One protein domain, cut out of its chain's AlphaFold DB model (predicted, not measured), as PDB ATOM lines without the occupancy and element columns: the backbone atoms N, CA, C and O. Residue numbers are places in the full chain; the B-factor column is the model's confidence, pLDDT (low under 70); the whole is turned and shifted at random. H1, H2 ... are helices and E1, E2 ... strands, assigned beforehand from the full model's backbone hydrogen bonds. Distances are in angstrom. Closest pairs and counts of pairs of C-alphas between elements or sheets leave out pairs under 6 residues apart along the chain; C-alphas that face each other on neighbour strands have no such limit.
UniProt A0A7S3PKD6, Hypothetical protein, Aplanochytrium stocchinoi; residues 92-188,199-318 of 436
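Overview. This is residues 92 to 188 and 199 to 318 of the 436 residues of the protein "Hypothetical protein" of Aplanochytrium stocchinoi (UniProt A0A7S3PKD6). Four helices, H1, H2, H5 and H8, are packed crosswise into one core, with H5 nearest its middle and H1 and H2 meeting at a corner. H3 folds back on H2 at one end, the two-stranded ribbon of E1 and E4 packs on H1, and at the other end residues 183 to 188 and 199 to 202 form a thin arm that sticks out. Eight named helices come first along the chain, then four named strands; E1 and E4 are antiparallel, while E2 and E3 meet only at a point. The class is mostly helix, though named elements hold 101 of the 217 printed residues. The whole is compact, with a radius of gyration of the C-alphas of 18.2 A, and elongated, spanning 64 by 40 by 34 A.

Arrangement. E1, residues 277 to 281, and E4, residues 310 to 314, are antiparallel at 156 degrees; N 278 and O 313 are 2.8 A apart and N 280 and O 311 3.0 A, within hydrogen-bond range. The closest C-alphas of E1 and H1, residues 92 to 109, are those of Arg 280 and Ala 108, 4.4 A apart. H1 touches H8, residues 259 to 276, at a steep tilt of 39 degrees, the same way; the closest C-alphas, of Thr 96 and Ala 262, are 5.9 A apart. Residues 99 to 106 of H1 touch H5, residues 161 to 173, about perpendicular at 77 degrees, closest at the C-alphas of Gly 103 and Cys 170, 6.2 A. H2, residues 111 to 124, and H3, residues 130 to 138, form a helical hairpin; the closest C-alphas, of Glu 119 and Ala 137, are 5.0 A apart. H4, residues 154 to 158, touches H8, with the closest C-alphas those of Ile 157 and Met 268, 6.9 A. H7, residues 224 to 227, touches H5, closest at the C-alphas of Val 166 and Pro 224, 4.7 A. H6, residues 206 to 209, is close to H5 but not clearly touching, at 7.7 A between the C-alphas of Leu 173 and Tyr 207. In H1, H2, H3, H4, H5 and H8 every O i to N i+4 pair is within hydrogen-bond range; H6 and H7 are too short for one.

Along the chain. H1 begins at C-alpha 92, (-23.769, -44.870, -37.632), and measures 25.9 A; H8 measures 26.2 A, H2 19.7 A and H5 18.6 A. E2 is residues 289 to 291 and E3 residues 303 to 305. E4, 13.0 A long, ends at C-alpha 314, (-52.041, -47.263, -31.814).

Size, cuts and confidence. The C-alphas of Asp 188 and Asp 318, the two farthest apart, are 65.8 A apart. Residues 189 to 198 are cut out, with 8.3 A between C-alphas 188 and 199. The links H3 to H4, H6 to H7, H7 to H8 and E2 to E3 are long. The model's pLDDT is under 70 at residues 149 to 150, 240 to 243 and 291 to 300.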
ATOM      1  N   GLY A  92     -22.702 -45.488 -38.416       77.38
ATOM      2  CA  GLY A  92     -23.769 -44.870 -37.632       77.38
ATOM      3  C   GLY A  92     -25.109 -45.592 -37.787       77.38
ATOM      4  O   GLY A  92     -25.804 -45.807 -36.792       77.38
ATOM      5  N   VAL A  93     -25.449 -46.034 -39.003       81.12
ATOM      6  CA  VAL A  93     -26.740 -46.676 -39.311       81.12
ATOM      7  C   VAL A  93     -26.907 -47.979 -38.529       81.12
ATOM      8  O   VAL A  93     -27.902 -48.157 -37.825       81.12
ATOM      9  N   GLY A  94     -25.921 -48.878 -38.599       80.38
ATOM     10  CA  GLY A  94     -25.994 -50.180 -37.931       80.38
ATOM     11  C   GLY A  94     -26.079 -50.064 -36.405       80.38
ATOM     12  O   GLY A  94     -26.888 -50.738 -35.767       80.38
ATOM     13  N   ASN A  95     -25.280 -49.178 -35.807       84.94
ATOM     14  CA  ASN A  95     -25.260 -48.988 -34.354       84.94
ATOM     15  C   ASN A  95     -26.526 -48.316 -33.825       84.94
ATOM     16  O   ASN A  95     -27.059 -48.739 -32.799       84.94
ATOM     17  N   THR A  96     -27.045 -47.328 -34.552       89.75
ATOM     18  CA  THR A  96     -28.300 -46.657 -34.198       89.75
ATOM     19  C   THR A  96     -29.482 -47.622 -34.315       89.75
ATOM     20  O   THR A  96     -30.337 -47.652 -33.432       89.75
ATOM     21  N   ALA A  97     -29.511 -48.485 -35.336       88.56
ATOM     22  CA  ALA A  97     -30.543 -49.515 -35.473       88.56
ATOM     23  C   ALA A  97     -30.525 -50.525 -34.309       88.56
ATOM     24  O   ALA A  97     -31.580 -50.845 -33.754       88.56
ATOM     25  N   ARG A  98     -29.336 -50.986 -33.887       88.31
ATOM     26  CA  ARG A  98     -29.184 -51.862 -32.707       88.31
ATOM     27  C   ARG A  98     -29.685 -51.184 -31.445       88.31
ATOM     28  O   ARG A  98     -30.481 -51.770 -30.718       88.31
ATOM     29  N   MET A  99     -29.276 -49.935 -31.229       91.56
ATOM     30  CA  MET A  99     -29.709 -49.154 -30.078       91.56
ATOM     31  C   MET A  99     -31.235 -49.018 -30.036       91.56
ATOM     32  O   MET A  99     -31.853 -49.285 -29.008       91.56
ATOM     33  N   ASN A 100     -31.858 -48.691 -31.170       93.50
ATOM     34  CA  ASN A 100     -33.312 -48.608 -31.263       93.50
ATOM     35  C   ASN A 100     -33.994 -49.946 -30.967       93.50
ATOM     36  O   ASN A 100     -34.969 -49.981 -30.221       93.50
ATOM     37  N   THR A 101     -33.452 -51.042 -31.497       92.38
ATOM     38  CA  THR A 101     -33.959 -52.401 -31.259       92.38
ATOM     39  C   THR A 101     -33.917 -52.765 -29.773       92.38
ATOM     40  O   THR A 101     -34.896 -53.273 -29.233       92.38
ATOM     41  N   ILE A 102     -32.809 -52.449 -29.096       91.81
ATOM     42  CA  ILE A 102     -32.642 -52.649 -27.652       91.81
ATOM     43  C   ILE A 102     -33.670 -51.836 -26.871       91.81
ATOM     44  O   ILE A 102     -34.360 -52.390 -26.021       91.81
ATOM     45  N   GLY A 103     -33.793 -50.536 -27.148       93.69
ATOM     46  CA  GLY A 103     -34.724 -49.683 -26.409       93.69
ATOM     47  C   GLY A 103     -36.173 -50.115 -26.566       93.69
ATOM     48  O   GLY A 103     -36.900 -50.187 -25.578       93.69
ATOM     49  N   ILE A 104     -36.582 -50.461 -27.790       93.75
ATOM     50  CA  ILE A 104     -37.920 -50.989 -28.072       93.75
ATOM     51  C   ILE A 104     -38.183 -52.256 -27.252       93.75
ATOM     52  O   ILE A 104     -39.233 -52.357 -26.622       93.75
ATOM     53  N   GLU A 105     -37.229 -53.188 -27.203       93.94
ATOM     54  CA  GLU A 105     -37.353 -54.402 -26.396       93.94
ATOM     55  C   GLU A 105     -37.441 -54.096 -24.893       93.94
ATOM     56  O   GLU A 105     -38.335 -54.601 -24.209       93.94
ATOM     57  N   MET A 106     -36.574 -53.222 -24.366       92.81
ATOM     58  CA  MET A 106     -36.604 -52.837 -22.949       92.81
ATOM     59  C   MET A 106     -37.947 -52.202 -22.564       92.81
ATOM     60  O   MET A 106     -38.512 -52.532 -21.521       92.81
ATOM     61  N   MET A 107     -38.501 -51.339 -23.418       93.50
ATOM     62  CA  MET A 107     -39.792 -50.683 -23.180       93.50
ATOM     63  C   MET A 107     -40.989 -51.615 -23.395       93.50
ATOM     64  O   MET A 107     -42.005 -51.470 -22.714       93.50
ATOM     65  N   ALA A 108     -40.882 -52.603 -24.288       94.62
ATOM     66  CA  ALA A 108     -41.890 -53.650 -24.448       94.62
ATOM     67  C   ALA A 108     -41.972 -54.551 -23.205       94.62
ATOM     68  O   ALA A 108     -43.065 -54.968 -22.809       94.62
ATOM     69  N   GLN A 109     -40.831 -54.817 -22.563       92.56
ATOM     70  CA  GLN A 109     -40.746 -55.575 -21.313       92.56
ATOM     71  C   GLN A 109     -41.189 -54.777 -20.075       92.56
ATOM     72  O   GLN A 109     -41.524 -55.390 -19.061       92.56
ATOM     73  N   ARG A 110     -41.161 -53.437 -20.121       94.62
ATOM     74  CA  ARG A 110     -41.316 -52.556 -18.945       94.62
ATOM     75  C   ARG A 110     -42.362 -51.483 -19.181       94.62
ATOM     76  O   ARG A 110     -42.071 -50.367 -19.605       94.62
ATOM     77  N   GLN A 111     -43.606 -51.856 -18.906       94.62
ATOM     78  CA  GLN A 111     -44.761 -50.987 -19.114       94.62
ATOM     79  C   GLN A 111     -44.764 -49.794 -18.152       94.62
ATOM     80  O   GLN A 111     -45.188 -48.714 -18.537       94.62
ATOM     81  N   ASP A 112     -44.195 -49.958 -16.958       95.88
ATOM     82  CA  ASP A 112     -43.958 -48.888 -15.987       95.88
ATOM     83  C   ASP A 112     -42.963 -47.837 -16.511       95.88
ATOM     84  O   ASP A 112     -43.182 -46.634 -16.367       95.88
ATOM     85  N   VAL A 113     -41.888 -48.273 -17.178       97.00
ATOM     86  CA  VAL A 113     -40.932 -47.367 -17.827       97.00
ATOM     87  C   VAL A 113     -41.600 -46.660 -19.002       97.00
ATOM     88  O   VAL A 113     -41.459 -45.447 -19.136       97.00
ATOM     89  N   GLN A 114     -42.351 -47.394 -19.824       96.44
ATOM     90  CA  GLN A 114     -43.059 -46.830 -20.974       96.44
ATOM     91  C   GLN A 114     -44.111 -45.791 -20.557       96.44
ATOM     92  O   GLN A 114     -44.224 -44.754 -21.208       96.44
ATOM     93  N   GLU A 115     -44.847 -46.034 -19.470       97.06
ATOM     94  CA  GLU A 115     -45.817 -45.090 -18.902       97.06
ATOM     95  C   GLU A 115     -45.131 -43.815 -18.399       97.06
ATOM     96  O   GLU A 115     -45.568 -42.721 -18.742       97.06
ATOM     97  N   LYS A 116     -44.008 -43.932 -17.679       97.25
ATOM     98  CA  LYS A 116     -43.228 -42.768 -17.224       97.25
ATOM     99  C   LYS A 116     -42.649 -41.950 -18.379       97.25
ATOM    100  O   LYS A 116     -42.618 -40.724 -18.307       97.25
ATOM    101  N   VAL A 117     -42.209 -42.606 -19.456       97.44
ATOM    102  CA  VAL A 117     -41.808 -41.891 -20.676       97.44
ATOM    103  C   VAL A 117     -43.011 -41.174 -21.285       97.44
ATOM    104  O   VAL A 117     -42.902 -40.011 -21.650       97.44
ATOM    105  N   LEU A 118     -44.171 -41.828 -21.375       97.12
ATOM    106  CA  LEU A 118     -45.381 -41.207 -21.914       97.12
ATOM    107  C   LEU A 118     -45.831 -39.994 -21.084       97.12
ATOM    108  O   LEU A 118     -46.219 -38.978 -21.659       97.12
ATOM    109  N   GLU A 119     -45.736 -40.069 -19.756       97.38
ATOM    110  CA  GLU A 119     -45.966 -38.940 -18.848       97.38
ATOM    111  C   GLU A 119     -45.012 -37.779 -19.157       97.38
ATOM    112  O   GLU A 119     -45.456 -36.646 -19.352       97.38
ATOM    113  N   GLU A 120     -43.709 -38.051 -19.275       96.56
ATOM    114  CA  GLU A 120     -42.729 -37.030 -19.649       96.56
ATOM    115  C   GLU A 120     -43.046 -36.397 -21.012       96.56
ATOM    116  O   GLU A 120     -42.980 -35.175 -21.144       96.56
ATOM    117  N   LEU A 121     -43.443 -37.194 -22.005       95.25
ATOM    118  CA  LEU A 121     -43.797 -36.700 -23.337       95.25
ATOM    119  C   LEU A 121     -45.048 -35.810 -23.302       95.25
ATOM    120  O   LEU A 121     -45.054 -34.747 -23.923       95.25
ATOM    121  N   HIS A 122     -46.090 -36.180 -22.549       94.50
ATOM    122  CA  HIS A 122     -47.269 -35.321 -22.357       94.50
ATOM    123  C   HIS A 122     -46.909 -33.988 -21.700       94.50
ATOM    124  O   HIS A 122     -47.441 -32.950 -22.095       94.50
ATOM    125  N   ARG A 123     -45.983 -33.997 -20.737       93.06
ATOM    126  CA  ARG A 123     -45.516 -32.780 -20.068       93.06
ATOM    127  C   ARG A 123     -44.685 -31.894 -21.000       93.06
ATOM    128  O   ARG A 123     -44.991 -30.720 -21.166       93.06
ATOM    129  N   VAL A 124     -43.646 -32.454 -21.619       90.69
ATOM    130  CA  VAL A 124     -42.637 -31.691 -22.378       90.69
ATOM    131  C   VAL A 124     -43.116 -31.351 -23.791       90.69
ATOM    132  O   VAL A 124     -42.962 -30.219 -24.246       90.69
ATOM    133  N   LEU A 125     -43.712 -32.315 -24.498       88.25
ATOM    134  CA  LEU A 125     -44.149 -32.143 -25.888       88.25
ATOM    135  C   LEU A 125     -45.634 -31.775 -25.980       88.25
ATOM    136  O   LEU A 125     -46.018 -30.943 -26.803       88.25
ATOM    137  N   GLY A 126     -46.468 -32.363 -25.120       86.81
ATOM    138  CA  GLY A 126     -47.897 -32.044 -25.042       86.81
ATOM    139  C   GLY A 126     -48.198 -30.716 -24.338       86.81
ATOM    140  O   GLY A 126     -49.262 -30.140 -24.568       86.81
ATOM    141  N   GLY A 127     -47.267 -30.210 -23.518       86.62
ATOM    142  CA  GLY A 127     -47.439 -28.988 -22.727       86.62
ATOM    143  C   GLY A 127     -48.416 -29.137 -21.557       86.62
ATOM    144  O   GLY A 127     -48.928 -28.136 -21.066       86.62
ATOM    145  N   LYS A 128     -48.717 -30.373 -21.137       90.44
ATOM    146  CA  LYS A 128     -49.614 -30.649 -20.007       90.44
ATOM    147  C   LYS A 128     -48.917 -30.361 -18.673       90.44
ATOM    148  O   LYS A 128     -47.705 -30.546 -18.543       90.44
ATOM    149  N   SER A 129     -49.683 -29.985 -17.651       93.12
ATOM    150  CA  SER A 129     -49.175 -29.976 -16.273       93.12
ATOM    151  C   SER A 129     -48.792 -31.391 -15.817       93.12
ATOM    152  O   SER A 129     -49.251 -32.382 -16.386       93.12
ATOM    153  N   SER A 130     -47.985 -31.521 -14.757       91.94
ATOM    154  CA  SER A 130     -47.563 -32.836 -14.243       91.94
ATOM    155  C   SER A 130     -48.747 -33.752 -13.904       91.94
ATOM    156  O   SER A 130     -48.717 -34.941 -14.207       91.94
ATOM    157  N   GLN A 131     -49.817 -33.203 -13.319       93.88
ATOM    158  CA  GLN A 131     -51.002 -33.983 -12.957       93.88
ATOM    159  C   GLN A 131     -51.770 -34.460 -14.196       93.88
ATOM    160  O   GLN A 131     -52.139 -35.631 -14.283       93.88
ATOM    161  N   GLU A 132     -51.993 -33.579 -15.172       95.00
ATOM    162  CA  GLU A 132     -52.680 -33.925 -16.421       95.00
ATOM    163  C   GLU A 132     -51.873 -34.918 -17.259       95.00
ATOM    164  O   GLU A 132     -52.443 -35.835 -17.853       95.00
ATOM    165  N   ALA A 133     -50.548 -34.759 -17.288       95.31
ATOM    166  CA  ALA A 133     -49.638 -35.664 -17.969       95.31
ATOM    167  C   ALA A 133     -49.701 -37.076 -17.372       95.31
ATOM    168  O   ALA A 133     -49.865 -38.042 -18.118       95.31
ATOM    169  N   ALA A 134     -49.668 -37.196 -16.041       95.69
ATOM    170  CA  ALA A 134     -49.772 -38.481 -15.353       95.69
ATOM    171  C   ALA A 134     -51.128 -39.164 -15.601       95.69
ATOM    172  O   ALA A 134     -51.196 -40.374 -15.818       95.69
ATOM    173  N   VAL A 135     -52.226 -38.398 -15.612       96.38
ATOM    174  CA  VAL A 135     -53.565 -38.930 -15.921       96.38
ATOM    175  C   VAL A 135     -53.646 -39.419 -17.369       96.38
ATOM    176  O   VAL A 135     -54.122 -40.529 -17.610       96.38
ATOM    177  N   ALA A 136     -53.160 -38.627 -18.324       95.25
ATOM    178  CA  ALA A 136     -53.164 -38.987 -19.741       95.25
ATOM    179  C   ALA A 136     -52.298 -40.225 -20.022       95.25
ATOM    180  O   ALA A 136     -52.714 -41.128 -20.752       95.25
ATOM    181  N   ALA A 137     -51.125 -40.306 -19.385       96.12
ATOM    182  CA  ALA A 137     -50.224 -41.446 -19.501       96.12
ATOM    183  C   ALA A 137     -50.851 -42.738 -18.959       96.12
ATOM    184  O   ALA A 137     -50.839 -43.752 -19.655       96.12
ATOM    185  N   LYS A 138     -51.497 -42.685 -17.784       95.75
ATOM    186  CA  LYS A 138     -52.235 -43.822 -17.200       95.75
ATOM    187  C   LYS A 138     -53.386 -44.313 -18.073       95.75
ATOM    188  O   LYS A 138     -53.680 -45.504 -18.104       95.75
ATOM    189  N   ARG A 139     -54.043 -43.403 -18.794       95.00
ATOM    190  CA  ARG A 139     -55.080 -43.744 -19.784       95.00
ATOM    191  C   ARG A 139     -54.501 -44.280 -21.094       95.00
ATOM    192  O   ARG A 139     -55.246 -44.772 -21.937       95.00
ATOM    193  N   GLY A 140     -53.184 -44.197 -21.272       94.56
ATOM    194  CA  GLY A 140     -52.490 -44.626 -22.476       94.56
ATOM    195  C   GLY A 140     -52.770 -43.744 -23.692       94.56
ATOM    196  O   GLY A 140     -52.569 -44.221 -24.809       94.56
ATOM    197  N   GLU A 141     -53.216 -42.502 -23.487       95.38
ATOM    198  CA  GLU A 141     -53.557 -41.541 -24.542       95.38
ATOM    199  C   GLU A 141     -52.335 -41.183 -25.395       95.38
ATOM    200  O   GLU A 141     -51.213 -41.056 -24.890       95.38
ATOM    201  N   ALA A 142     -52.561 -40.982 -26.693       94.75
ATOM    202  CA  ALA A 142     -51.557 -40.442 -27.595       94.75
ATOM    203  C   ALA A 142     -51.194 -39.011 -27.179       94.75
ATOM    204  O   ALA A 142     -52.053 -38.263 -26.711       94.75
ATOM    205  N   VAL A 143     -49.939 -38.608 -27.379       93.56
ATOM    206  CA  VAL A 143     -49.513 -37.228 -27.105       93.56
ATOM    207  C   VAL A 143     -49.935 -36.330 -28.275       93.56
ATOM    208  O   VAL A 143     -49.479 -36.559 -29.401       93.56
ATOM    209  N   PRO A 144     -50.790 -35.311 -28.056       89.81
ATOM    210  CA  PRO A 144     -51.232 -34.417 -29.125       89.81
ATOM    211  C   PRO A 144     -50.058 -33.719 -29.824       89.81
ATOM    212  O   PRO A 144     -49.146 -33.221 -29.166       89.81
ATOM    213  N   GLY A 145     -50.081 -33.684 -31.157       86.31
ATOM    214  CA  GLY A 145     -49.032 -33.080 -31.985       86.31
ATOM    215  C   GLY A 145     -47.819 -33.981 -32.241       86.31
ATOM    216  O   GLY A 145     -47.065 -33.721 -33.172       86.31
ATOM    217  N   CYS A 146     -47.658 -35.089 -31.508       85.31
ATOM    218  CA  CYS A 146     -46.484 -35.969 -31.593       85.31
ATOM    219  C   CYS A 146     -46.524 -37.007 -32.721       85.31
ATOM    220  O   CYS A 146     -45.687 -37.909 -32.737       85.31
ATOM    221  N   ARG A 147     -47.459 -36.904 -33.675       77.88
ATOM    222  CA  ARG A 147     -47.493 -37.780 -34.864       77.88
ATOM    223  C   ARG A 147     -46.299 -37.548 -35.798       77.88
ATOM    224  O   ARG A 147     -45.868 -38.483 -36.465       77.88
ATOM    225  N   GLU A 148     -45.743 -36.337 -35.802       73.50
ATOM    226  CA  GLU A 148     -44.602 -35.936 -36.627       73.50
ATOM    227  C   GLU A 148     -43.546 -35.253 -35.748       73.50
ATOM    228  O   GLU A 148     -43.772 -34.159 -35.233       73.50
ATOM    229  N   ILE A 149     -42.373 -35.870 -35.567       69.75
ATOM    230  CA  ILE A 149     -41.326 -35.267 -34.720       69.75
ATOM    231  C   ILE A 149     -40.691 -34.022 -35.310       69.75
ATOM    232  O   ILE A 149     -40.187 -33.196 -34.560       69.75
ATOM    233  N   SER A 150     -40.754 -33.855 -36.630       67.88
ATOM    234  CA  SER A 150     -40.311 -32.643 -37.324       67.88
ATOM    235  C   SER A 150     -41.027 -31.381 -36.831       67.88
ATOM    236  O   SER A 150     -40.560 -30.269 -37.069       67.88
ATOM    237  N   LEU A 151     -42.153 -31.532 -36.130       72.81
ATOM    238  CA  LEU A 151     -42.867 -30.429 -35.506       72.81
ATOM    239  C   LEU A 151     -42.194 -29.964 -34.200       72.81
ATOM    240  O   LEU A 151     -42.404 -28.836 -33.769       72.81
ATOM    241  N   TYR A 152     -41.348 -30.772 -33.564       73.12
ATOM    242  CA  TYR A 152     -40.722 -30.413 -32.292       73.12
ATOM    243  C   TYR A 152     -39.299 -29.912 -32.475       73.12
ATOM    244  O   TYR A 152     -38.532 -30.426 -33.285       73.12
ATOM    245  N   SER A 153     -38.947 -28.894 -31.690       70.75
ATOM    246  CA  SER A 153     -37.611 -28.319 -31.721       70.75
ATOM    247  C   SER A 153     -36.591 -29.210 -31.016       70.75
ATOM    248  O   SER A 153     -36.933 -30.005 -30.132       70.75
ATOM    249  N   TYR A 154     -35.324 -29.023 -31.381       72.62
ATOM    250  CA  TYR A 154     -34.187 -29.666 -30.732       72.62
ATOM    251  C   TYR A 154     -34.238 -29.514 -29.204       72.62
ATOM    252  O   TYR A 154     -34.144 -30.496 -28.468       72.62
ATOM    253  N   GLU A 155     -34.501 -28.298 -28.720       75.38
ATOM    254  CA  GLU A 155     -34.516 -27.990 -27.285       75.38
ATOM    255  C   GLU A 155     -35.600 -28.776 -26.542       75.38
ATOM    256  O   GLU A 155     -35.357 -29.248 -25.431       75.38
ATOM    257  N   LYS A 156     -36.784 -28.962 -27.144       81.38
ATOM    258  CA  LYS A 156     -37.863 -29.758 -26.533       81.38
ATOM    259  C   LYS A 156     -37.475 -31.234 -26.430       81.38
ATOM    260  O   LYS A 156     -37.741 -31.860 -25.408       81.38
ATOM    261  N   ILE A 157     -36.805 -31.792 -27.440       81.19
ATOM    262  CA  ILE A 157     -36.316 -33.180 -27.389       81.19
ATOM    263  C   ILE A 157     -35.238 -33.348 -26.315       81.19
ATOM    264  O   ILE A 157     -35.251 -34.329 -25.567       81.19
ATOM    265  N   MET A 158     -34.344 -32.371 -26.171       80.94
ATOM    266  CA  MET A 158     -33.281 -32.412 -25.165       80.94
ATOM    267  C   MET A 158     -33.787 -32.254 -23.722       80.94
ATOM    268  O   MET A 158     -33.070 -32.613 -22.785       80.94
ATOM    269  N   GLN A 159     -35.032 -31.806 -23.523       87.25
ATOM    270  CA  GLN A 159     -35.700 -31.740 -22.214       87.25
ATOM    271  C   GLN A 159     -36.275 -33.082 -21.727       87.25
ATOM    272  O   GLN A 159     -36.710 -33.164 -20.578       87.25
ATOM    273  N   LEU A 160     -36.257 -34.140 -22.544       91.81
ATOM    274  CA  LEU A 160     -36.758 -35.475 -22.185       91.81
ATOM    275  C   LEU A 160     -35.769 -36.231 -21.270       91.81
ATOM    276  O   LEU A 160     -35.133 -37.208 -21.670       91.81
ATOM    277  N   GLN A 161     -35.563 -35.733 -20.049       93.88
ATOM    278  CA  GLN A 161     -34.528 -36.212 -19.124       93.88
ATOM    279  C   GLN A 161     -34.716 -37.670 -18.694       93.88
ATOM    280  O   GLN A 161     -33.735 -38.413 -18.612       93.88
ATOM    281  N   TYR A 162     -35.949 -38.114 -18.456       96.75
ATOM    282  CA  TYR A 162     -36.231 -39.503 -18.116       96.75
ATOM    283  C   TYR A 162     -35.987 -40.426 -19.313       96.75
ATOM    284  O   TYR A 162     -35.332 -41.459 -19.162       96.75
ATOM    285  N   LEU A 163     -36.402 -40.040 -20.523       96.69
ATOM    286  CA  LEU A 163     -36.086 -40.798 -21.736       96.69
ATOM    287  C   LEU A 163     -34.570 -40.880 -21.990       96.69
ATOM    288  O   LEU A 163     -34.061 -41.925 -22.404       96.69
ATOM    289  N   ARG A 164     -33.818 -39.821 -21.671       94.62
ATOM    290  CA  ARG A 164     -32.346 -39.834 -21.692       94.62
ATOM    291  C   ARG A 164     -31.761 -40.791 -20.653       94.62
ATOM    292  O   ARG A 164     -30.823 -41.522 -20.969       94.62
ATOM    293  N   CYS A 165     -32.335 -40.858 -19.453       95.62
ATOM    294  CA  CYS A 165     -31.960 -41.850 -18.441       95.62
ATOM    295  C   CYS A 165     -32.209 -43.288 -18.937       95.62
ATOM    296  O   CYS A 165     -31.333 -44.146 -18.823       95.62
ATOM    297  N   VAL A 166     -33.362 -43.542 -19.571       97.38
ATOM    298  CA  VAL A 166     -33.697 -44.832 -20.208       97.38
ATOM    299  C   VAL A 166     -32.672 -45.191 -21.285       97.38
ATOM    300  O   VAL A 166     -32.189 -46.324 -21.326       97.38
ATOM    301  N   MET A 167     -32.292 -44.230 -22.129       96.25
ATOM    302  CA  MET A 167     -31.260 -44.409 -23.150       96.25
ATOM    303  C   MET A 167     -29.906 -44.780 -22.548       96.25
ATOM    304  O   MET A 167     -29.251 -45.701 -23.033       96.25
ATOM    305  N   HIS A 168     -29.479 -44.081 -21.500       94.50
ATOM    306  CA  HIS A 168     -28.207 -44.358 -20.846       94.50
ATOM    307  C   HIS A 168     -28.186 -45.750 -20.206       94.50
ATOM    308  O   HIS A 168     -27.191 -46.461 -20.343       94.50
ATOM    309  N   GLU A 169     -29.290 -46.190 -19.602       95.31
ATOM    310  CA  GLU A 169     -29.383 -47.543 -19.047       95.31
ATOM    311  C   GLU A 169     -29.427 -48.626 -20.136       95.31
ATOM    312  O   GLU A 169     -28.789 -49.673 -19.992       95.31
ATOM    313  N   CYS A 170     -30.077 -48.356 -21.276       94.69
ATOM    314  CA  CYS A 170     -29.994 -49.221 -22.457       94.69
ATOM    315  C   CYS A 170     -28.548 -49.338 -22.960       94.69
ATOM    316  O   CYS A 170     -28.075 -50.449 -23.188       94.69
ATOM    317  N   LEU A 171     -27.826 -48.216 -23.079       93.44
ATOM    318  CA  LEU A 171     -26.413 -48.220 -23.460       93.44
ATOM    319  C   LEU A 171     -25.561 -48.963 -22.432       93.44
ATOM    320  O   LEU A 171     -24.640 -49.659 -22.833       93.44
ATOM    321  N   ARG A 172     -25.856 -48.859 -21.134       93.81
ATOM    322  CA  ARG A 172     -25.076 -49.528 -20.087       93.81
ATOM    323  C   ARG A 172     -25.190 -51.045 -20.190       93.81
ATOM    324  O   ARG A 172     -24.193 -51.764 -20.172       93.81
ATOM    325  N   LEU A 173     -26.416 -51.548 -20.296       90.56
ATOM    326  CA  LEU A 173     -26.656 -52.987 -20.347       90.56
ATOM    327  C   LEU A 173     -26.339 -53.567 -21.725       90.56
ATOM    328  O   LEU A 173     -25.734 -54.633 -21.816       90.56
ATOM    329  N   TYR A 174     -26.677 -52.870 -22.798       89.19
ATOM    330  CA  TYR A 174     -26.563 -53.398 -24.151       89.19
ATOM    331  C   TYR A 174     -25.895 -52.369 -25.065       89.19
ATOM    332  O   TYR A 174     -26.461 -51.955 -26.070       89.19
ATOM    333  N   THR A 175     -24.675 -51.925 -24.734       87.94
ATOM    334  CA  THR A 175     -23.923 -51.067 -25.665       87.94
ATOM    335  C   THR A 175     -23.808 -51.797 -27.008       87.94
ATOM    336  O   THR A 175     -23.357 -52.942 -27.009       87.94
ATOM    337  N   PRO A 176     -24.138 -51.163 -28.153       85.06
ATOM    338  CA  PRO A 176     -24.026 -51.818 -29.451       85.06
ATOM    339  C   PRO A 176     -22.664 -52.467 -29.690       85.06
ATOM    340  O   PRO A 176     -22.636 -53.518 -30.308       85.06
ATOM    341  N   SER A 177     -21.574 -51.899 -29.157       82.88
ATOM    342  CA  SER A 177     -20.241 -52.510 -29.120       82.88
ATOM    343  C   SER A 177     -19.819 -52.889 -27.693       82.88
ATOM    344  O   SER A 177     -19.861 -52.067 -26.781       82.88
ATOM    345  N   THR A 178     -19.336 -54.114 -27.507       81.12
ATOM    346  CA  THR A 178     -18.825 -54.677 -26.239       81.12
ATOM    347  C   THR A 178     -17.398 -54.232 -25.906       81.12
ATOM    348  O   THR A 178     -16.970 -54.322 -24.752       81.12
ATOM    349  N   SER A 179     -16.660 -53.716 -26.892       83.00
ATOM    350  CA  SER A 179     -15.308 -53.172 -26.739       83.00
ATOM    351  C   SER A 179     -15.114 -51.956 -27.640       83.00
ATOM    352  O   SER A 179     -15.759 -51.819 -28.679       83.00
ATOM    353  N   VAL A 180     -14.180 -51.078 -27.281       80.31
ATOM    354  CA  VAL A 180     -13.632 -50.121 -28.254       80.31
ATOM    355  C   VAL A 180     -12.811 -50.869 -29.307       80.31
ATOM    356  O   VAL A 180     -12.289 -51.956 -29.037       80.31
ATOM    357  N   ALA A 181     -12.667 -50.276 -30.495       78.19
ATOM    358  CA  ALA A 181     -11.753 -50.800 -31.506       78.19
ATOM    359  C   ALA A 181     -10.331 -50.947 -30.914       78.19
ATOM    360  O   ALA A 181      -9.920 -50.072 -30.142       78.19
ATOM    361  N   PRO A 182      -9.572 -52.001 -31.265       81.69
ATOM    362  CA  PRO A 182      -8.214 -52.179 -30.765       81.69
ATOM    363  C   PRO A 182      -7.328 -50.954 -31.033       81.69
ATOM    364  O   PRO A 182      -7.473 -50.255 -32.040       81.69
ATOM    365  N   ARG A 183      -6.412 -50.677 -30.109       86.00
ATOM    366  CA  ARG A 183      -5.352 -49.671 -30.247       86.00
ATOM    367  C   ARG A 183      -4.008 -50.372 -30.269       86.00
ATOM    368  O   ARG A 183      -3.857 -51.406 -29.634       86.00
ATOM    369  N   HIS A 184      -3.042 -49.795 -30.967       88.06
ATOM    370  CA  HIS A 184      -1.681 -50.312 -31.033       88.06
ATOM    371  C   HIS A 184      -0.736 -49.284 -30.415       88.06
ATOM    372  O   HIS A 184      -0.732 -48.124 -30.837       88.06
ATOM    373  N   THR A 185       0.027 -49.668 -29.394       92.75
ATOM    374  CA  THR A 185       0.970 -48.744 -28.752       92.75
ATOM    375  C   THR A 185       2.113 -48.406 -29.712       92.75
ATOM    376  O   THR A 185       2.777 -49.279 -30.267       92.75
ATOM    377  N   THR A 186       2.369 -47.116 -29.919       94.94
ATOM    378  CA  THR A 186       3.431 -46.633 -30.824       94.94
ATOM    379  C   THR A 186       4.793 -46.516 -30.141       94.94
ATOM    380  O   THR A 186       5.828 -46.446 -30.808       94.94
ATOM    381  N   LYS A 187       4.793 -46.532 -28.807       95.81
ATOM    382  CA  LYS A 187       5.951 -46.499 -27.914       95.81
ATOM    383  C   LYS A 187       5.593 -47.159 -26.585       95.81
ATOM    384  O   LYS A 187       4.406 -47.302 -26.276       95.81
ATOM    385  N   ASP A 188       6.605 -47.482 -25.793       97.12
ATOM    386  CA  ASP A 188       6.416 -47.901 -24.407       97.12
ATOM    387  C   ASP A 188       5.641 -46.809 -23.659       97.12
ATOM    388  O   ASP A 188       6.003 -45.631 -23.702       97.12
ATOM    389  N   GLY A 199       4.125 -51.725 -29.596       93.19
ATOM    390  CA  GLY A 199       3.613 -52.804 -30.432       93.19
ATOM    391  C   GLY A 199       2.516 -53.649 -29.781       93.19
ATOM    392  O   GLY A 199       2.066 -54.636 -30.362       93.19
ATOM    393  N   THR A 200       2.066 -53.279 -28.583       94.25
ATOM    394  CA  THR A 200       1.026 -54.000 -27.846       94.25
ATOM    395  C   THR A 200      -0.357 -53.585 -28.333       94.25
ATOM    396  O   THR A 200      -0.654 -52.393 -28.456       94.25
ATOM    397  N   ASN A 201      -1.229 -54.569 -28.563       89.62
ATOM    398  CA  ASN A 201      -2.646 -54.320 -28.808       89.62
ATOM    399  C   ASN A 201      -3.381 -54.108 -27.481       89.62
ATOM    400  O   ASN A 201      -3.338 -54.958 -26.597       89.62
ATOM    401  N   VAL A 202      -4.080 -52.983 -27.359       87.56
ATOM    402  CA  VAL A 202      -4.835 -52.583 -26.170       87.56
ATOM    403  C   VAL A 202      -6.311 -52.461 -26.534       87.56
ATOM    404  O   VAL A 202      -6.668 -51.837 -27.534       87.56
ATOM    405  N   MET A 203      -7.178 -53.048 -25.711       85.81
ATOM    406  CA  MET A 203      -8.633 -52.986 -25.847       85.81
ATOM    407  C   MET A 203      -9.256 -52.595 -24.509       85.81
ATOM    408  O   MET A 203      -8.802 -53.042 -23.457       85.81
ATOM    409  N   CYS A 204     -10.314 -51.785 -24.550       85.62
ATOM    410  CA  CYS A 204     -11.092 -51.425 -23.365       85.62
ATOM    411  C   CYS A 204     -12.417 -52.188 -23.374       85.62
ATOM    412  O   CYS A 204     -13.246 -51.983 -24.265       85.62
ATOM    413  N   ASN A 205     -12.615 -53.033 -22.364       86.62
ATOM    414  CA  ASN A 205     -13.818 -53.842 -22.203       86.62
ATOM    415  C   ASN A 205     -14.985 -52.977 -21.693       86.62
ATOM    416  O   ASN A 205     -15.114 -52.739 -20.490       86.62
ATOM    417  N   ILE A 206     -15.820 -52.502 -22.622       89.00
ATOM    418  CA  ILE A 206     -17.021 -51.708 -22.326       89.00
ATOM    419  C   ILE A 206     -17.990 -52.564 -21.506       89.00
ATOM    420  O   ILE A 206     -18.406 -52.145 -20.429       89.00
ATOM    421  N   TYR A 207     -18.281 -53.781 -21.974       86.94
ATOM    422  CA  TYR A 207     -19.245 -54.685 -21.342       86.94
ATOM    423  C   TYR A 207     -18.912 -54.956 -19.869       86.94
ATOM    424  O   TYR A 207     -19.755 -54.774 -18.990       86.94
ATOM    425  N   GLY A 208     -17.661 -55.338 -19.597       88.69
ATOM    426  CA  GLY A 208     -17.175 -55.606 -18.247       88.69
ATOM    427  C   GLY A 208     -17.190 -54.351 -17.377       88.69
ATOM    428  O   GLY A 208     -17.661 -54.396 -16.245       88.69
ATOM    429  N   SER A 209     -16.748 -53.209 -17.912       90.75
ATOM    430  CA  SER A 209     -16.748 -51.945 -17.172       90.75
ATOM    431  C   SER A 209     -18.157 -51.482 -16.793       90.75
ATOM    432  O   SER A 209     -18.368 -51.022 -15.674       90.75
ATOM    433  N   HIS A 210     -19.140 -51.654 -17.681       92.25
ATOM    434  CA  HIS A 210     -20.539 -51.251 -17.475       92.25
ATOM    435  C   HIS A 210     -21.308 -52.164 -16.509       92.25
ATOM    436  O   HIS A 210     -22.445 -51.857 -16.142       92.25
ATOM    437  N   ARG A 211     -20.688 -53.272 -16.087       90.75
ATOM    438  CA  ARG A 211     -21.242 -54.251 -15.140       90.75
ATOM    439  C   ARG A 211     -20.389 -54.484 -13.904       90.75
ATOM    440  O   ARG A 211     -20.791 -55.206 -12.998       90.75
ATOM    441  N   HIS A 212     -19.212 -53.873 -13.843       91.31
ATOM    442  CA  HIS A 212     -18.291 -54.114 -12.751       91.31
ATOM    443  C   HIS A 212     -18.901 -53.645 -11.409       91.31
ATOM    444  O   HIS A 212     -19.233 -52.462 -11.268       91.31
ATOM    445  N   PRO A 213     -18.996 -54.515 -10.384       89.88
ATOM    446  CA  PRO A 213     -19.736 -54.231  -9.146       89.88
ATOM    447  C   PRO A 213     -19.147 -53.077  -8.322       89.88
ATOM    448  O   PRO A 213     -19.851 -52.459  -7.530       89.88
ATOM    449  N   ARG A 214     -17.866 -52.741  -8.540       88.06
ATOM    450  CA  ARG A 214     -17.227 -51.538  -7.968       88.06
ATOM    451  C   ARG A 214     -17.922 -50.237  -8.381       88.06
ATOM    452  O   ARG A 214     -17.916 -49.290  -7.604       88.06
ATOM    453  N   TYR A 215     -18.470 -50.185  -9.592       87.06
ATOM    454  CA  TYR A 215     -19.083 -48.982 -10.156       87.06
ATOM    455  C   TYR A 215     -20.610 -49.096 -10.225       87.06
ATOM    456  O   TYR A 215     -21.308 -48.091 -10.120       87.06
ATOM    457  N   TRP A 216     -21.138 -50.319 -10.340       90.12
ATOM    458  CA  TRP A 216     -22.553 -50.565 -10.606       90.12
ATOM    459  C   TRP A 216     -23.173 -51.492  -9.562       90.12
ATOM    460  O   TRP A 216     -23.004 -52.710  -9.601       90.12
ATOM    461  N   LYS A 217     -23.947 -50.923  -8.632       89.25
ATOM    462  CA  LYS A 217     -24.790 -51.713  -7.720       89.25
ATOM    463  C   LYS A 217     -25.936 -52.348  -8.504       89.25
ATOM    464  O   LYS A 217     -26.572 -51.653  -9.293       89.25
ATOM    465  N   ARG A 218     -26.227 -53.632  -8.256       92.31
ATOM    466  CA  ARG A 218     -27.260 -54.396  -8.987       92.31
ATOM    467  C   ARG A 218     -27.073 -54.251 -10.506       92.31
ATOM    468  O   ARG A 218     -27.926 -53.732 -11.218       92.31
ATOM    469  N   ALA A 219     -25.875 -54.615 -10.967       91.06
ATOM    470  CA  ALA A 219     -25.379 -54.318 -12.309       91.06
ATOM    471  C   ALA A 219     -26.207 -54.934 -13.448       91.06
ATOM    472  O   ALA A 219     -26.237 -54.370 -14.537       91.06
ATOM    473  N   GLU A 220     -26.894 -56.049 -13.216       90.25
ATOM    474  CA  GLU A 220     -27.729 -56.691 -14.242       90.25
ATOM    475  C   GLU A 220     -29.177 -56.170 -14.257       90.25
ATOM    476  O   GLU A 220     -29.936 -56.470 -15.175       90.25
ATOM    477  N   GLU A 221     -29.574 -55.363 -13.268       92.75
ATOM    478  CA  GLU A 221     -30.907 -54.762 -13.235       92.75
ATOM    479  C   GLU A 221     -30.977 -53.549 -14.161       92.75
ATOM    480  O   GLU A 221     -30.082 -52.700 -14.160       92.75
ATOM    481  N   PHE A 222     -32.074 -53.457 -14.915       93.81
ATOM    482  CA  PHE A 222     -32.404 -52.286 -15.721       93.81
ATOM    483  C   PHE A 222     -33.064 -51.230 -14.832       93.81
ATOM    484  O   PHE A 222     -34.231 -51.370 -14.469       93.81
ATOM    485  N   ASP A 223     -32.319 -50.180 -14.505       94.38
ATOM    486  CA  ASP A 223     -32.776 -49.062 -13.680       94.38
ATOM    487  C   ASP A 223     -32.406 -47.720 -14.340       94.38
ATOM    488  O   ASP A 223     -31.270 -47.261 -14.195       94.38
ATOM    489  N   PRO A 224     -33.338 -47.065 -15.065       95.12
ATOM    490  CA  PRO A 224     -33.098 -45.745 -15.647       95.12
ATOM    491  C   PRO A 224     -32.673 -44.700 -14.611       95.12
ATOM    492  O   PRO A 224     -31.818 -43.863 -14.889       95.12
ATOM    493  N   MET A 225     -33.218 -44.769 -13.392       93.62
ATOM    494  CA  MET A 225     -32.980 -43.767 -12.348       93.62
ATOM    495  C   MET A 225     -31.550 -43.800 -11.805       93.62
ATOM    496  O   MET A 225     -31.139 -42.885 -11.101       93.62
ATOM    497  N   ARG A 226     -30.749 -44.795 -12.192       91.44
ATOM    498  CA  ARG A 226     -29.306 -44.846 -11.946       91.44
ATOM    499  C   ARG A 226     -28.548 -43.657 -12.535       91.44
ATOM    500  O   ARG A 226     -27.496 -43.292 -12.018       91.44
ATOM    501  N   PHE A 227     -29.066 -43.084 -13.619       92.00
ATOM    502  CA  PHE A 227     -28.500 -41.904 -14.266       92.00
ATOM    503  C   PHE A 227     -29.202 -40.605 -13.862       92.00
ATOM    504  O   PHE A 227     -28.897 -39.567 -14.438       92.00
ATOM    505  N   ASN A 228     -30.112 -40.645 -12.883       91.62
ATOM    506  CA  ASN A 228     -30.740 -39.455 -12.331       91.62
ATOM    507  C   ASN A 228     -29.936 -38.915 -11.140       91.62
ATOM    508  O   ASN A 228     -29.679 -39.660 -10.195       91.62
ATOM    509  N   ASP A 229     -29.602 -37.628 -11.144       88.94
ATOM    510  CA  ASP A 229     -28.946 -36.945 -10.016       88.94
ATOM    511  C   ASP A 229     -29.828 -35.901  -9.315       88.94
ATOM    512  O   ASP A 229     -29.391 -35.284  -8.342       88.94
ATOM    513  N   ALA A 230     -31.078 -35.742  -9.758       88.81
ATOM    514  CA  ALA A 230     -32.052 -34.874  -9.109       88.81
ATOM    515  C   ALA A 230     -32.330 -35.309  -7.660       88.81
ATOM    516  O   ALA A 230     -32.419 -36.510  -7.360       88.81
ATOM    517  N   LYS A 231     -32.513 -34.337  -6.759       89.12
ATOM    518  CA  LYS A 231     -32.869 -34.610  -5.360       89.12
ATOM    519  C   LYS A 231     -34.303 -35.146  -5.255       89.12
ATOM    520  O   LYS A 231     -35.121 -34.922  -6.149       89.12
ATOM    521  N   PRO A 232     -34.659 -35.821  -4.146       87.62
ATOM    522  CA  PRO A 232     -36.038 -36.236  -3.913       87.62
ATOM    523  C   PRO A 232     -37.017 -35.060  -4.044       87.62
ATOM    524  O   PRO A 232     -36.883 -34.057  -3.349       87.62
ATOM    525  N   GLY A 233     -38.001 -35.201  -4.935       83.38
ATOM    526  CA  GLY A 233     -39.009 -34.173  -5.219       83.38
ATOM    527  C   GLY A 233     -38.665 -33.224  -6.372       83.38
ATOM    528  O   GLY A 233     -39.555 -32.515  -6.837       83.38
ATOM    529  N   GLU A 234     -37.430 -33.228  -6.875       86.62
ATOM    530  CA  GLU A 234     -37.049 -32.469  -8.070       86.62
ATOM    531  C   GLU A 234     -37.400 -33.243  -9.358       86.62
ATOM    532  O   GLU A 234     -37.478 -34.478  -9.347       86.62
ATOM    533  N   PRO A 235     -37.626 -32.546 -10.490       86.06
ATOM    534  CA  PRO A 235     -37.779 -33.195 -11.786       86.06
ATOM    535  C   PRO A 235     -36.555 -34.043 -12.126       86.06
ATOM    536  O   PRO A 235     -35.431 -33.648 -11.827       86.06
ATOM    537  N   VAL A 236     -36.778 -35.174 -12.803       89.88
ATOM    538  CA  VAL A 236     -35.692 -36.041 -13.278       89.88
ATOM    539  C   VAL A 236     -34.662 -35.211 -14.039       89.88
ATOM    540  O   VAL A 236     -35.013 -34.458 -14.948       89.88
ATOM    541  N   HIS A 237     -33.396 -35.383 -13.682       87.88
ATOM    542  CA  HIS A 237     -32.270 -34.731 -14.328       87.88
ATOM    543  C   HIS A 237     -31.227 -35.791 -14.648       87.88
ATOM    544  O   HIS A 237     -30.784 -36.519 -13.760       87.88
ATOM    545  N   LEU A 238     -30.878 -35.934 -15.931       86.44
ATOM    546  CA  LEU A 238     -29.785 -36.824 -16.298       86.44
ATOM    547  C   LEU A 238     -28.490 -36.242 -15.737       86.44
ATOM    548  O   LEU A 238     -28.135 -35.111 -16.060       86.44
ATOM    549  N   THR A 239     -27.745 -37.061 -15.004       81.25
ATOM    550  CA  THR A 239     -26.483 -36.641 -14.415       81.25
ATOM    551  C   THR A 239     -25.502 -36.097 -15.464       81.25
ATOM    552  O   THR A 239     -25.270 -36.744 -16.495       81.25
ATOM    553  N   PRO A 240     -24.870 -34.932 -15.216       66.88
ATOM    554  CA  PRO A 240     -23.803 -34.421 -16.064       66.88
ATOM    555  C   PRO A 240     -22.509 -35.215 -15.843       66.88
ATOM    556  O   PRO A 240     -21.653 -35.267 -16.728       66.88
ATOM    557  N   PHE A 241     -22.369 -35.869 -14.680       62.59
ATOM    558  CA  PHE A 241     -21.227 -36.707 -14.354       62.59
ATOM    559  C   PHE A 241     -21.574 -38.179 -14.542       62.59
ATOM    560  O   PHE A 241     -22.126 -38.865 -13.684       62.59
ATOM    561  N   ILE A 242     -21.196 -38.677 -15.705       66.62
ATOM    562  CA  ILE A 242     -21.302 -40.082 -16.043       66.62
ATOM    563  C   ILE A 242     -20.519 -40.940 -15.015       66.62
ATOM    564  O   ILE A 242     -19.342 -40.658 -14.775       66.62
ATOM    565  N   PRO A 243     -21.111 -42.012 -14.439       65.56
ATOM    566  CA  PRO A 243     -20.420 -42.879 -13.489       65.56
ATOM    567  C   PRO A 243     -19.095 -43.414 -14.045       65.56
ATOM    568  O   PRO A 243     -18.998 -43.775 -15.223       65.56
ATOM    569  N   GLN A 244     -18.070 -43.488 -13.186       70.38
ATOM    570  CA  GLN A 244     -16.755 -44.015 -13.559       70.38
ATOM    571  C   GLN A 244     -16.916 -45.394 -14.209       70.38
ATOM    572  O   GLN A 244     -17.502 -46.300 -13.622       70.38
ATOM    573  N   GLY A 245     -16.418 -45.542 -15.438       80.44
ATOM    574  CA  GLY A 245     -16.531 -46.784 -16.198       80.44
ATOM    575  C   GLY A 245     -17.689 -46.854 -17.202       80.44
ATOM    576  O   GLY A 245     -17.785 -47.868 -17.889       80.44
ATOM    577  N   PHE A 246     -18.518 -45.815 -17.363       90.88
ATOM    578  CA  PHE A 246     -19.473 -45.712 -18.478       90.88
ATOM    579  C   PHE A 246     -18.886 -44.928 -19.658       90.88
ATOM    580  O   PHE A 246     -18.699 -43.717 -19.608       90.88
ATOM    581  N   PHE A 247     -18.606 -45.634 -20.747       91.06
ATOM    582  CA  PHE A 247     -18.051 -45.073 -21.986       91.06
ATOM    583  C   PHE A 247     -18.587 -45.797 -23.238       91.06
ATOM    584  O   PHE A 247     -17.808 -46.332 -24.027       91.06
ATOM    585  N   PRO A 248     -19.916 -45.839 -23.463       90.44
ATOM    586  CA  PRO A 248     -20.510 -46.565 -24.598       90.44
ATOM    587  C   PRO A 248     -20.059 -46.052 -25.975       90.44
ATOM    588  O   PRO A 248     -20.146 -46.765 -26.968       90.44
ATOM    589  N   PHE A 249     -19.543 -44.823 -26.028       89.69
ATOM    590  CA  PHE A 249     -19.043 -44.170 -27.238       89.69
ATOM    591  C   PHE A 249     -17.507 -44.090 -27.290       89.69
ATOM    592  O   PHE A 249     -16.955 -43.342 -28.096       89.69
ATOM    593  N   GLY A 250     -16.803 -44.832 -26.428       87.31
ATOM    594  CA  GLY A 250     -15.360 -44.678 -26.241       87.31
ATOM    595  C   GLY A 250     -14.990 -43.351 -25.567       87.31
ATOM    596  O   GLY A 250     -15.837 -42.680 -24.976       87.31
ATOM    597  N   TYR A 251     -13.705 -42.993 -25.623       83.38
ATOM    598  CA  TYR A 251     -13.161 -41.788 -24.992       83.38
ATOM    599  C   TYR A 251     -11.895 -41.291 -25.719       83.38
ATOM    600  O   TYR A 251     -11.233 -42.063 -26.420       83.38
ATOM    601  N   GLY A 252     -11.540 -40.016 -25.524       83.75
ATOM    602  CA  GLY A 252     -10.337 -39.383 -26.081       83.75
ATOM    603  C   GLY A 252     -10.419 -39.108 -27.587       83.75
ATOM    604  O   GLY A 252     -11.502 -39.098 -28.164       83.75
ATOM    605  N   GLY A 253      -9.265 -38.933 -28.244       83.75
ATOM    606  CA  GLY A 253      -9.172 -38.576 -29.674       83.75
ATOM    607  C   GLY A 253      -9.732 -39.608 -30.666       83.75
ATOM    608  O   GLY A 253      -9.766 -39.356 -31.863       83.75
ATOM    609  N   HIS A 254     -10.188 -40.764 -30.180       82.62
ATOM    610  CA  HIS A 254     -10.900 -41.772 -30.968       82.62
ATOM    611  C   HIS A 254     -12.280 -42.110 -30.377       82.62
ATOM    612  O   HIS A 254     -12.769 -43.231 -30.548       82.62
ATOM    613  N   GLY A 255     -12.879 -41.183 -29.625       84.75
ATOM    614  CA  GLY A 255     -14.288 -41.259 -29.257       84.75
ATOM    615  C   GLY A 255     -15.188 -41.212 -30.495       84.75
ATOM    616  O   GLY A 255     -14.781 -40.762 -31.566       84.75
ATOM    617  N   CYS A 256     -16.418 -41.705 -30.362       86.69
ATOM    618  CA  CYS A 256     -17.381 -41.700 -31.456       86.69
ATOM    619  C   CYS A 256     -17.738 -40.265 -31.867       86.69
ATOM    620  O   CYS A 256     -18.387 -39.546 -31.107       86.69
ATOM    621  N   ILE A 257     -17.391 -39.891 -33.100       85.25
ATOM    622  CA  ILE A 257     -17.763 -38.599 -33.698       85.25
ATOM    623  C   ILE A 257     -19.282 -38.448 -33.873       85.25
ATOM    624  O   ILE A 257     -19.806 -37.342 -33.844       85.25
ATOM    625  N   GLY A 258     -20.003 -39.566 -34.010       85.50
ATOM    626  CA  GLY A 258     -21.454 -39.601 -34.203       85.50
ATOM    627  C   GLY A 258     -22.263 -39.690 -32.910       85.50
ATOM    628  O   GLY A 258     -23.456 -39.965 -32.981       85.50
ATOM    629  N   LYS A 259     -21.641 -39.517 -31.731       87.50
ATOM    630  CA  LYS A 259     -22.308 -39.673 -30.427       87.50
ATOM    631  C   LYS A 259     -23.597 -38.850 -30.331       87.50
ATOM    632  O   LYS A 259     -24.645 -39.423 -30.052       87.50
ATOM    633  N   ASN A 260     -23.512 -37.539 -30.562       86.75
ATOM    634  CA  ASN A 260     -24.649 -36.635 -30.366       86.75
ATOM    635  C   ASN A 260     -25.779 -36.972 -31.341       86.75
ATOM    636  O   ASN A 260     -26.885 -37.267 -30.902       86.75
ATOM    637  N   LEU A 261     -25.457 -37.100 -32.633       86.31
ATOM    638  CA  LEU A 261     -26.424 -37.485 -33.661       86.31
ATOM    639  C   LEU A 261     -27.116 -38.820 -33.339       86.31
ATOM    640  O   LEU A 261     -28.335 -38.931 -33.451       86.31
ATOM    641  N   ALA A 262     -26.362 -39.837 -32.908       89.31
ATOM    642  CA  ALA A 262     -26.924 -41.141 -32.562       89.31
ATOM    643  C   ALA A 262     -27.888 -41.056 -31.370       89.31
ATOM    644  O   ALA A 262     -28.946 -41.690 -31.387       89.31
ATOM    645  N   GLN A 263     -27.538 -40.280 -30.339       89.69
ATOM    646  CA  GLN A 263     -28.406 -40.072 -29.180       89.69
ATOM    647  C   GLN A 263     -29.664 -39.290 -29.573       89.69
ATOM    648  O   GLN A 263     -30.768 -39.723 -29.263       89.69
ATOM    649  N   GLU A 264     -29.523 -38.197 -30.312       87.75
ATOM    650  CA  GLU A 264     -30.631 -37.326 -30.713       87.75
ATOM    651  C   GLU A 264     -31.639 -38.053 -31.604       87.75
ATOM    652  O   GLU A 264     -32.824 -38.110 -31.276       87.75
ATOM    653  N   VAL A 265     -31.170 -38.702 -32.675       88.69
ATOM    654  CA  VAL A 265     -32.037 -39.465 -33.585       88.69
ATOM    655  C   VAL A 265     -32.750 -40.592 -32.835       88.69
ATOM    656  O   VAL A 265     -33.941 -40.810 -33.039       88.69
ATOM    657  N   THR A 266     -32.062 -41.280 -31.921       92.19
ATOM    658  CA  THR A 266     -32.683 -42.351 -31.128       92.19
ATOM    659  C   THR A 266     -33.740 -41.807 -30.163       92.19
ATOM    660  O   THR A 266     -34.827 -42.377 -30.081       92.19
ATOM    661  N   LEU A 267     -33.471 -40.694 -29.464       92.19
ATOM    662  CA  LEU A 267     -34.458 -40.043 -28.590       92.19
ATOM    663  C   LEU A 267     -35.703 -39.658 -29.382       92.19
ATOM    664  O   LEU A 267     -36.817 -39.928 -28.937       92.19
ATOM    665  N   MET A 268     -35.514 -39.087 -30.573       89.88
ATOM    666  CA  MET A 268     -36.612 -38.711 -31.454       89.88
ATOM    667  C   MET A 268     -37.440 -39.933 -31.870       89.88
ATOM    668  O   MET A 268     -38.657 -39.965 -31.682       89.88
ATOM    669  N   MET A 269     -36.787 -40.981 -32.374       91.38
ATOM    670  CA  MET A 269     -37.466 -42.209 -32.791       91.38
ATOM    671  C   MET A 269     -38.276 -42.830 -31.647       91.38
ATOM    672  O   MET A 269     -39.431 -43.220 -31.846       91.38
ATOM    673  N   TRP A 270     -37.717 -42.890 -30.438       94.56
ATOM    674  CA  TRP A 270     -38.420 -43.416 -29.269       94.56
ATOM    675  C   TRP A 270     -39.576 -42.522 -28.835       94.56
ATOM    676  O   TRP A 270     -40.669 -43.040 -28.602       94.56
ATOM    677  N   ALA A 271     -39.374 -41.204 -28.791       93.25
ATOM    678  CA  ALA A 271     -40.407 -40.240 -28.430       93.25
ATOM    679  C   ALA A 271     -41.644 -40.382 -29.328       93.25
ATOM    680  O   ALA A 271     -42.742 -40.572 -28.813       93.25
ATOM    681  N   VAL A 272     -41.476 -40.402 -30.658       91.12
ATOM    682  CA  VAL A 272     -42.596 -40.611 -31.604       91.12
ATOM    683  C   VAL A 272     -43.249 -41.958 -31.394       91.12
ATOM    684  O   VAL A 272     -44.477 -42.064 -31.363       91.12
ATOM    685  N   THR A 273     -42.438 -43.007 -31.282       93.19
ATOM    686  CA  THR A 273     -42.971 -44.364 -31.206       93.19
ATOM    687  C   THR A 273     -43.853 -44.504 -29.970       93.19
ATOM    688  O   THR A 273     -44.991 -44.949 -30.092       93.19
ATOM    689  N   ILE A 274     -43.384 -44.047 -28.808       95.06
ATOM    690  CA  ILE A 274     -44.106 -44.148 -27.533       95.06
ATOM    691  C   ILE A 274     -45.280 -43.173 -27.479       95.06
ATOM    692  O   ILE A 274     -46.344 -43.546 -26.991       95.06
ATOM    693  N   ALA A 275     -45.127 -41.957 -28.010       93.62
ATOM    694  CA  ALA A 275     -46.197 -40.966 -28.048       93.62
ATOM    695  C   ALA A 275     -47.424 -41.445 -28.834       93.62
ATOM    696  O   ALA A 275     -48.541 -41.048 -28.516       93.62
ATOM    697  N   ASN A 276     -47.228 -42.295 -29.846       93.25
ATOM    698  CA  ASN A 276     -48.298 -42.742 -30.740       93.25
ATOM    699  C   ASN A 276     -48.700 -44.204 -30.539       93.25
ATOM    700  O   ASN A 276     -49.806 -44.590 -30.923       93.25
ATOM    701  N   HIS A 277     -47.824 -45.028 -29.964       95.56
ATOM    702  CA  HIS A 277     -48.036 -46.463 -29.861       95.56
ATOM    703  C   HIS A 277     -47.782 -46.981 -28.450       95.56
ATOM    704  O   HIS A 277     -46.886 -46.555 -27.724       95.56
ATOM    705  N   HIS A 278     -48.585 -47.971 -28.091       96.06
ATOM    706  CA  HIS A 278     -48.338 -48.867 -26.985       96.06
ATOM    707  C   HIS A 278     -47.542 -50.061 -27.505       96.06
ATOM    708  O   HIS A 278     -48.045 -50.859 -28.301       96.06
ATOM    709  N   ILE A 279     -46.294 -50.176 -27.056       96.00
ATOM    710  CA  ILE A 279     -45.398 -51.281 -27.395       96.00
ATOM    711  C   ILE A 279     -45.555 -52.386 -26.348       96.00
ATOM    712  O   ILE A 279     -45.384 -52.148 -25.150       96.00
ATOM    713  N   ARG A 280     -45.851 -53.610 -26.782       94.50
ATOM    714  CA  ARG A 280     -45.870 -54.794 -25.910       94.50
ATOM    715  C   ARG A 280     -45.097 -55.929 -26.548       94.50
ATOM    716  O   ARG A 280     -44.961 -55.975 -27.768       94.50
ATOM    717  N   LYS A 281     -44.645 -56.873 -25.729       93.94
ATOM    718  CA  LYS A 281     -44.161 -58.158 -26.239       93.94
ATOM    719  C   LYS A 281     -45.257 -58.858 -27.032       93.94
ATOM    720  O   LYS A 281     -46.425 -58.825 -26.638       93.94
ATOM    721  N   ALA A 282     -44.870 -59.506 -28.123       94.19
ATOM    722  CA  ALA A 282     -45.800 -60.319 -28.885       94.19
ATOM    723  C   ALA A 282     -46.307 -61.501 -28.032       94.19
ATOM    724  O   ALA A 282     -45.507 -62.136 -27.335       94.19
ATOM    725  N   PRO A 283     -47.616 -61.819 -28.068       92.94
ATOM    726  CA  PRO A 283     -48.165 -62.956 -27.338       92.94
ATOM    727  C   PRO A 283     -47.423 -64.259 -27.662       92.94
ATOM    728  O   PRO A 283     -47.153 -64.555 -28.825       92.94
ATOM    729  N   GLY A 284     -47.080 -65.034 -26.631       91.12
ATOM    730  CA  GLY A 284     -46.384 -66.317 -26.783       91.12
ATOM    731  C   GLY A 284     -44.908 -66.223 -27.191       91.12
ATOM    732  O   GLY A 284     -44.316 -67.245 -27.527       91.12
ATOM    733  N   LYS A 285     -44.301 -65.028 -27.183       90.19
ATOM    734  CA  LYS A 285     -42.867 -64.842 -27.444       90.19
ATOM    735  C   LYS A 285     -42.098 -64.566 -26.153       90.19
ATOM    736  O   LYS A 285     -42.557 -63.824 -25.281       90.19
ATOM    737  N   GLU A 286     -40.921 -65.175 -26.044       87.62
ATOM    738  CA  GLU A 286     -39.971 -64.902 -24.966       87.62
ATOM    739  C   GLU A 286     -39.300 -63.535 -25.146       87.62
ATOM    740  O   GLU A 286     -39.391 -62.914 -26.208       87.62
ATOM    741  N   ASN A 287     -38.641 -63.056 -24.087       85.88
ATOM    742  CA  ASN A 287     -37.812 -61.856 -24.173       85.88
ATOM    743  C   ASN A 287     -36.676 -62.092 -25.170       85.88
ATOM    744  O   ASN A 287     -36.096 -63.179 -25.202       85.88
ATOM    745  N   ALA A 288     -36.317 -61.062 -25.933       87.44
ATOM    746  CA  ALA A 288     -35.172 -61.171 -26.819       87.44
ATOM    747  C   ALA A 288     -33.902 -61.400 -25.991       87.44
ATOM    748  O   ALA A 288     -33.589 -60.659 -25.055       87.44
ATOM    749  N   HIS A 289     -33.160 -62.439 -26.354       83.81
ATOM    750  CA  HIS A 289     -31.859 -62.710 -25.773       83.81
ATOM    751  C   HIS A 289     -30.796 -61.963 -26.576       83.81
ATOM    752  O   HIS A 289     -30.569 -62.267 -27.746       83.81
ATOM    753  N   PHE A 290     -30.124 -60.994 -25.964       81.50
ATOM    754  CA  PHE A 290     -29.023 -60.278 -26.603       81.50
ATOM    755  C   PHE A 290     -27.720 -61.028 -26.356       81.50
ATOM    756  O   PHE A 290     -27.265 -61.140 -25.219       81.50
ATOM    757  N   ASN A 291     -27.127 -61.563 -27.422       69.19
ATOM    758  CA  ASN A 291     -25.902 -62.340 -27.298       69.19
ATOM    759  C   ASN A 291     -24.668 -61.428 -27.370       69.19
ATOM    760  O   ASN A 291     -24.633 -60.450 -28.114       69.19
ATOM    761  N   THR A 292     -23.676 -61.749 -26.544       61.03
ATOM    762  CA  THR A 292     -22.378 -61.065 -26.436       61.03
ATOM    763  C   THR A 292     -21.202 -61.971 -26.829       61.03
ATOM    764  O   THR A 292     -20.064 -61.511 -26.853       61.03
ATOM    765  N   LEU A 293     -21.466 -63.251 -27.128       51.00
ATOM    766  CA  LEU A 293     -20.486 -64.337 -27.206       51.00
ATOM    767  C   LEU A 293     -20.580 -65.222 -28.469       51.00
ATOM    768  O   LEU A 293     -19.695 -66.056 -28.645       51.00
ATOM    769  N   ASN A 294     -21.585 -65.098 -29.354       44.25
ATOM    770  CA  ASN A 294     -21.661 -65.999 -30.525       44.25
ATOM    771  C   ASN A 294     -20.777 -65.569 -31.698       44.25
ATOM    772  O   ASN A 294     -20.816 -64.425 -32.141       44.25
ATOM    773  N   SER A 295     -20.089 -66.549 -32.281       43.22
ATOM    774  CA  SER A 295     -19.178 -66.434 -33.427       43.22
ATOM    775  C   SER A 295     -19.844 -66.160 -34.784       43.22
ATOM    776  O   SER A 295     -19.139 -65.893 -35.753       43.22
ATOM    777  N   GLU A 296     -21.175 -66.225 -34.887       44.44
ATOM    778  CA  GLU A 296     -21.919 -65.835 -36.104       44.44
ATOM    779  C   GLU A 296     -22.259 -64.336 -36.141       44.44
ATOM    780  O   GLU A 296     -22.588 -63.782 -37.192       44.44
ATOM    781  N   GLN A 297     -22.171 -63.665 -34.991       50.59
ATOM    782  CA  GLN A 297     -22.359 -62.228 -34.872       50.59
ATOM    783  C   GLN A 297     -21.002 -61.540 -35.027       50.59
ATOM    784  O   GLN A 297     -19.971 -62.028 -34.564       50.59
ATOM    785  N   ILE A 298     -20.996 -60.411 -35.737       51.84
ATOM    786  CA  ILE A 298     -19.802 -59.597 -35.981       51.84
ATOM    787  C   ILE A 298     -19.101 -59.365 -34.643       51.84
ATOM    788  O   ILE A 298     -19.716 -58.805 -33.733       51.84
ATOM    789  N   LEU A 299     -17.842 -59.800 -34.541       54.59
ATOM    790  CA  LEU A 299     -17.078 -59.780 -33.299       54.59
ATOM    791  C   LEU A 299     -17.249 -58.435 -32.583       54.59
ATOM    792  O   LEU A 299     -16.841 -57.385 -33.081       54.59
ATOM    793  N   GLY A 300     -17.857 -58.497 -31.404       64.69
ATOM    794  CA  GLY A 300     -17.983 -57.372 -30.501       64.69
ATOM    795  C   GLY A 300     -19.279 -56.570 -30.591       64.69
ATOM    796  O   GLY A 300     -19.434 -55.709 -29.731       64.69
ATOM    797  N   PHE A 301     -20.214 -56.834 -31.514       78.00
ATOM    798  CA  PHE A 301     -21.518 -56.152 -31.523       78.00
ATOM    799  C   PHE A 301     -22.627 -56.945 -30.823       78.00
ATOM    800  O   PHE A 301     -22.725 -58.155 -30.993       78.00
ATOM    801  N   ILE A 302     -23.490 -56.251 -30.075       79.12
ATOM    802  CA  ILE A 302     -24.656 -56.839 -29.399       79.12
ATOM    803  C   ILE A 302     -25.879 -56.785 -30.323       79.12
ATOM    804  O   ILE A 302     -26.318 -55.705 -30.725       79.12
ATOM    805  N   GLU A 303     -26.461 -57.947 -30.626       79.69
ATOM    806  CA  GLU A 303     -27.696 -58.091 -31.412       79.69
ATOM    807  C   GLU A 303     -28.650 -59.114 -30.763       79.69
ATOM    808  O   GLU A 303     -28.191 -60.073 -30.127       79.69
ATOM    809  N   PRO A 304     -29.980 -58.947 -30.916       84.88
ATOM    810  CA  PRO A 304     -30.945 -59.924 -30.425       84.88
ATOM    811  C   PRO A 304     -30.854 -61.226 -31.228       84.88
ATOM    812  O   PRO A 304     -30.931 -61.231 -32.459       84.88
ATOM    813  N   VAL A 305     -30.735 -62.349 -30.530       82.94
ATOM    814  CA  VAL A 305     -30.834 -63.688 -31.118       82.94
ATOM    815  C   VAL A 305     -32.281 -63.909 -31.538       82.94
ATOM    816  O   VAL A 305     -33.187 -63.766 -30.723       82.94
ATOM    817  N   ASN A 306     -32.492 -64.249 -32.811       82.06
ATOM    818  CA  ASN A 306     -33.813 -64.444 -33.428       82.06
ATOM    819  C   ASN A 306     -34.705 -63.189 -33.487       82.06
ATOM    820  O   ASN A 306     -35.892 -63.288 -33.789       82.06
ATOM    821  N   GLY A 307     -34.125 -62.001 -33.287       85.44
ATOM    822  CA  GLY A 307     -34.838 -60.731 -33.398       85.44
ATOM    823  C   GLY A 307     -35.674 -60.365 -32.168       85.44
ATOM    824  O   GLY A 307     -35.651 -61.028 -31.136       85.44
ATOM    825  N   VAL A 308     -36.393 -59.249 -32.284       91.25
ATOM    826  CA  VAL A 308     -37.304 -58.716 -31.262       91.25
ATOM    827  C   VAL A 308     -38.733 -58.862 -31.775       91.25
ATOM    828  O   VAL A 308     -39.045 -58.420 -32.882       91.25
ATOM    829  N   HIS A 309     -39.608 -59.477 -30.978       93.94
ATOM    830  CA  HIS A 309     -40.998 -59.724 -31.355       93.94
ATOM    831  C   HIS A 309     -41.954 -58.914 -30.484       93.94
ATOM    832  O   HIS A 309     -42.191 -59.230 -29.315       93.94
ATOM    833  N   ILE A 310     -42.551 -57.890 -31.083       95.31
ATOM    834  CA  ILE A 310     -43.441 -56.953 -30.402       95.31
ATOM    835  C   ILE A 310     -44.765 -56.790 -31.146       95.31
ATOM    836  O   ILE A 310     -44.872 -57.065 -32.340       95.31
ATOM    837  N   THR A 311     -45.766 -56.290 -30.434       95.19
ATOM    838  CA  THR A 311     -46.981 -55.707 -31.004       95.19
ATOM    839  C   THR A 311     -46.955 -54.198 -30.809       95.19
ATOM    840  O   THR A 311     -46.660 -53.724 -29.708       95.19
ATOM    841  N   LEU A 312     -47.329 -53.463 -31.853       95.25
ATOM    842  CA  LEU A 312     -47.563 -52.025 -31.805       95.25
ATOM    843  C   LEU A 312     -49.065 -51.773 -31.885       95.25
ATOM    844  O   LEU A 312     -49.691 -52.038 -32.910       95.25
ATOM    845  N   GLN A 313     -49.644 -51.256 -30.807       95.69
ATOM    846  CA  GLN A 313     -51.037 -50.824 -30.789       95.69
ATOM    847  C   GLN A 313     -51.080 -49.300 -30.845       95.69
ATOM    848  O   GLN A 313     -50.442 -48.644 -30.026       95.69
ATOM    849  N   LYS A 314     -51.829 -48.718 -31.785       95.38
ATOM    850  CA  LYS A 314     -52.041 -47.263 -31.814       95.38
ATOM    851  C   LYS A 314     -52.737 -46.806 -30.534       95.38
ATOM    852  O   LYS A 314     -53.687 -47.446 -30.082       95.38
ATOM    853  N   ARG A 315     -52.263 -45.703 -29.964       94.94
ATOM    854  CA  ARG A 315     -52.888 -45.068 -28.803       94.94
ATOM    855  C   ARG A 315     -54.147 -44.304 -29.222       94.94
ATOM    856  O   ARG A 315     -54.175 -43.767 -30.332       94.94
ATOM    857  N   PRO A 316     -55.177 -44.243 -28.362       93.88
ATOM    858  CA  PRO A 316     -56.336 -43.398 -28.608       93.88
ATOM    859  C   PRO A 316     -55.900 -41.935 -28.638       93.88
ATOM    860  O   PRO A 316     -55.080 -41.506 -27.827       93.88
ATOM    861  N   VAL A 317     -56.443 -41.179 -29.584       89.12
ATOM    862  CA  VAL A 317     -56.102 -39.776 -29.801       89.12
ATOM    863  C   VAL A 317     -57.368 -38.933 -29.775       89.12
ATOM    864  O   VAL A 317     -58.397 -39.316 -30.325       89.12
ATOM    865  N   ASP A 318     -57.280 -37.778 -29.133       89.00
ATOM    866  CA  ASP A 318     -58.253 -36.713 -29.320       89.00
ATOM    867  C   ASP A 318     -57.846 -35.944 -30.583       89.00
ATOM    868  O   ASP A 318     -56.850 -35.219 -30.582       89.00
TER     869      ASP A 318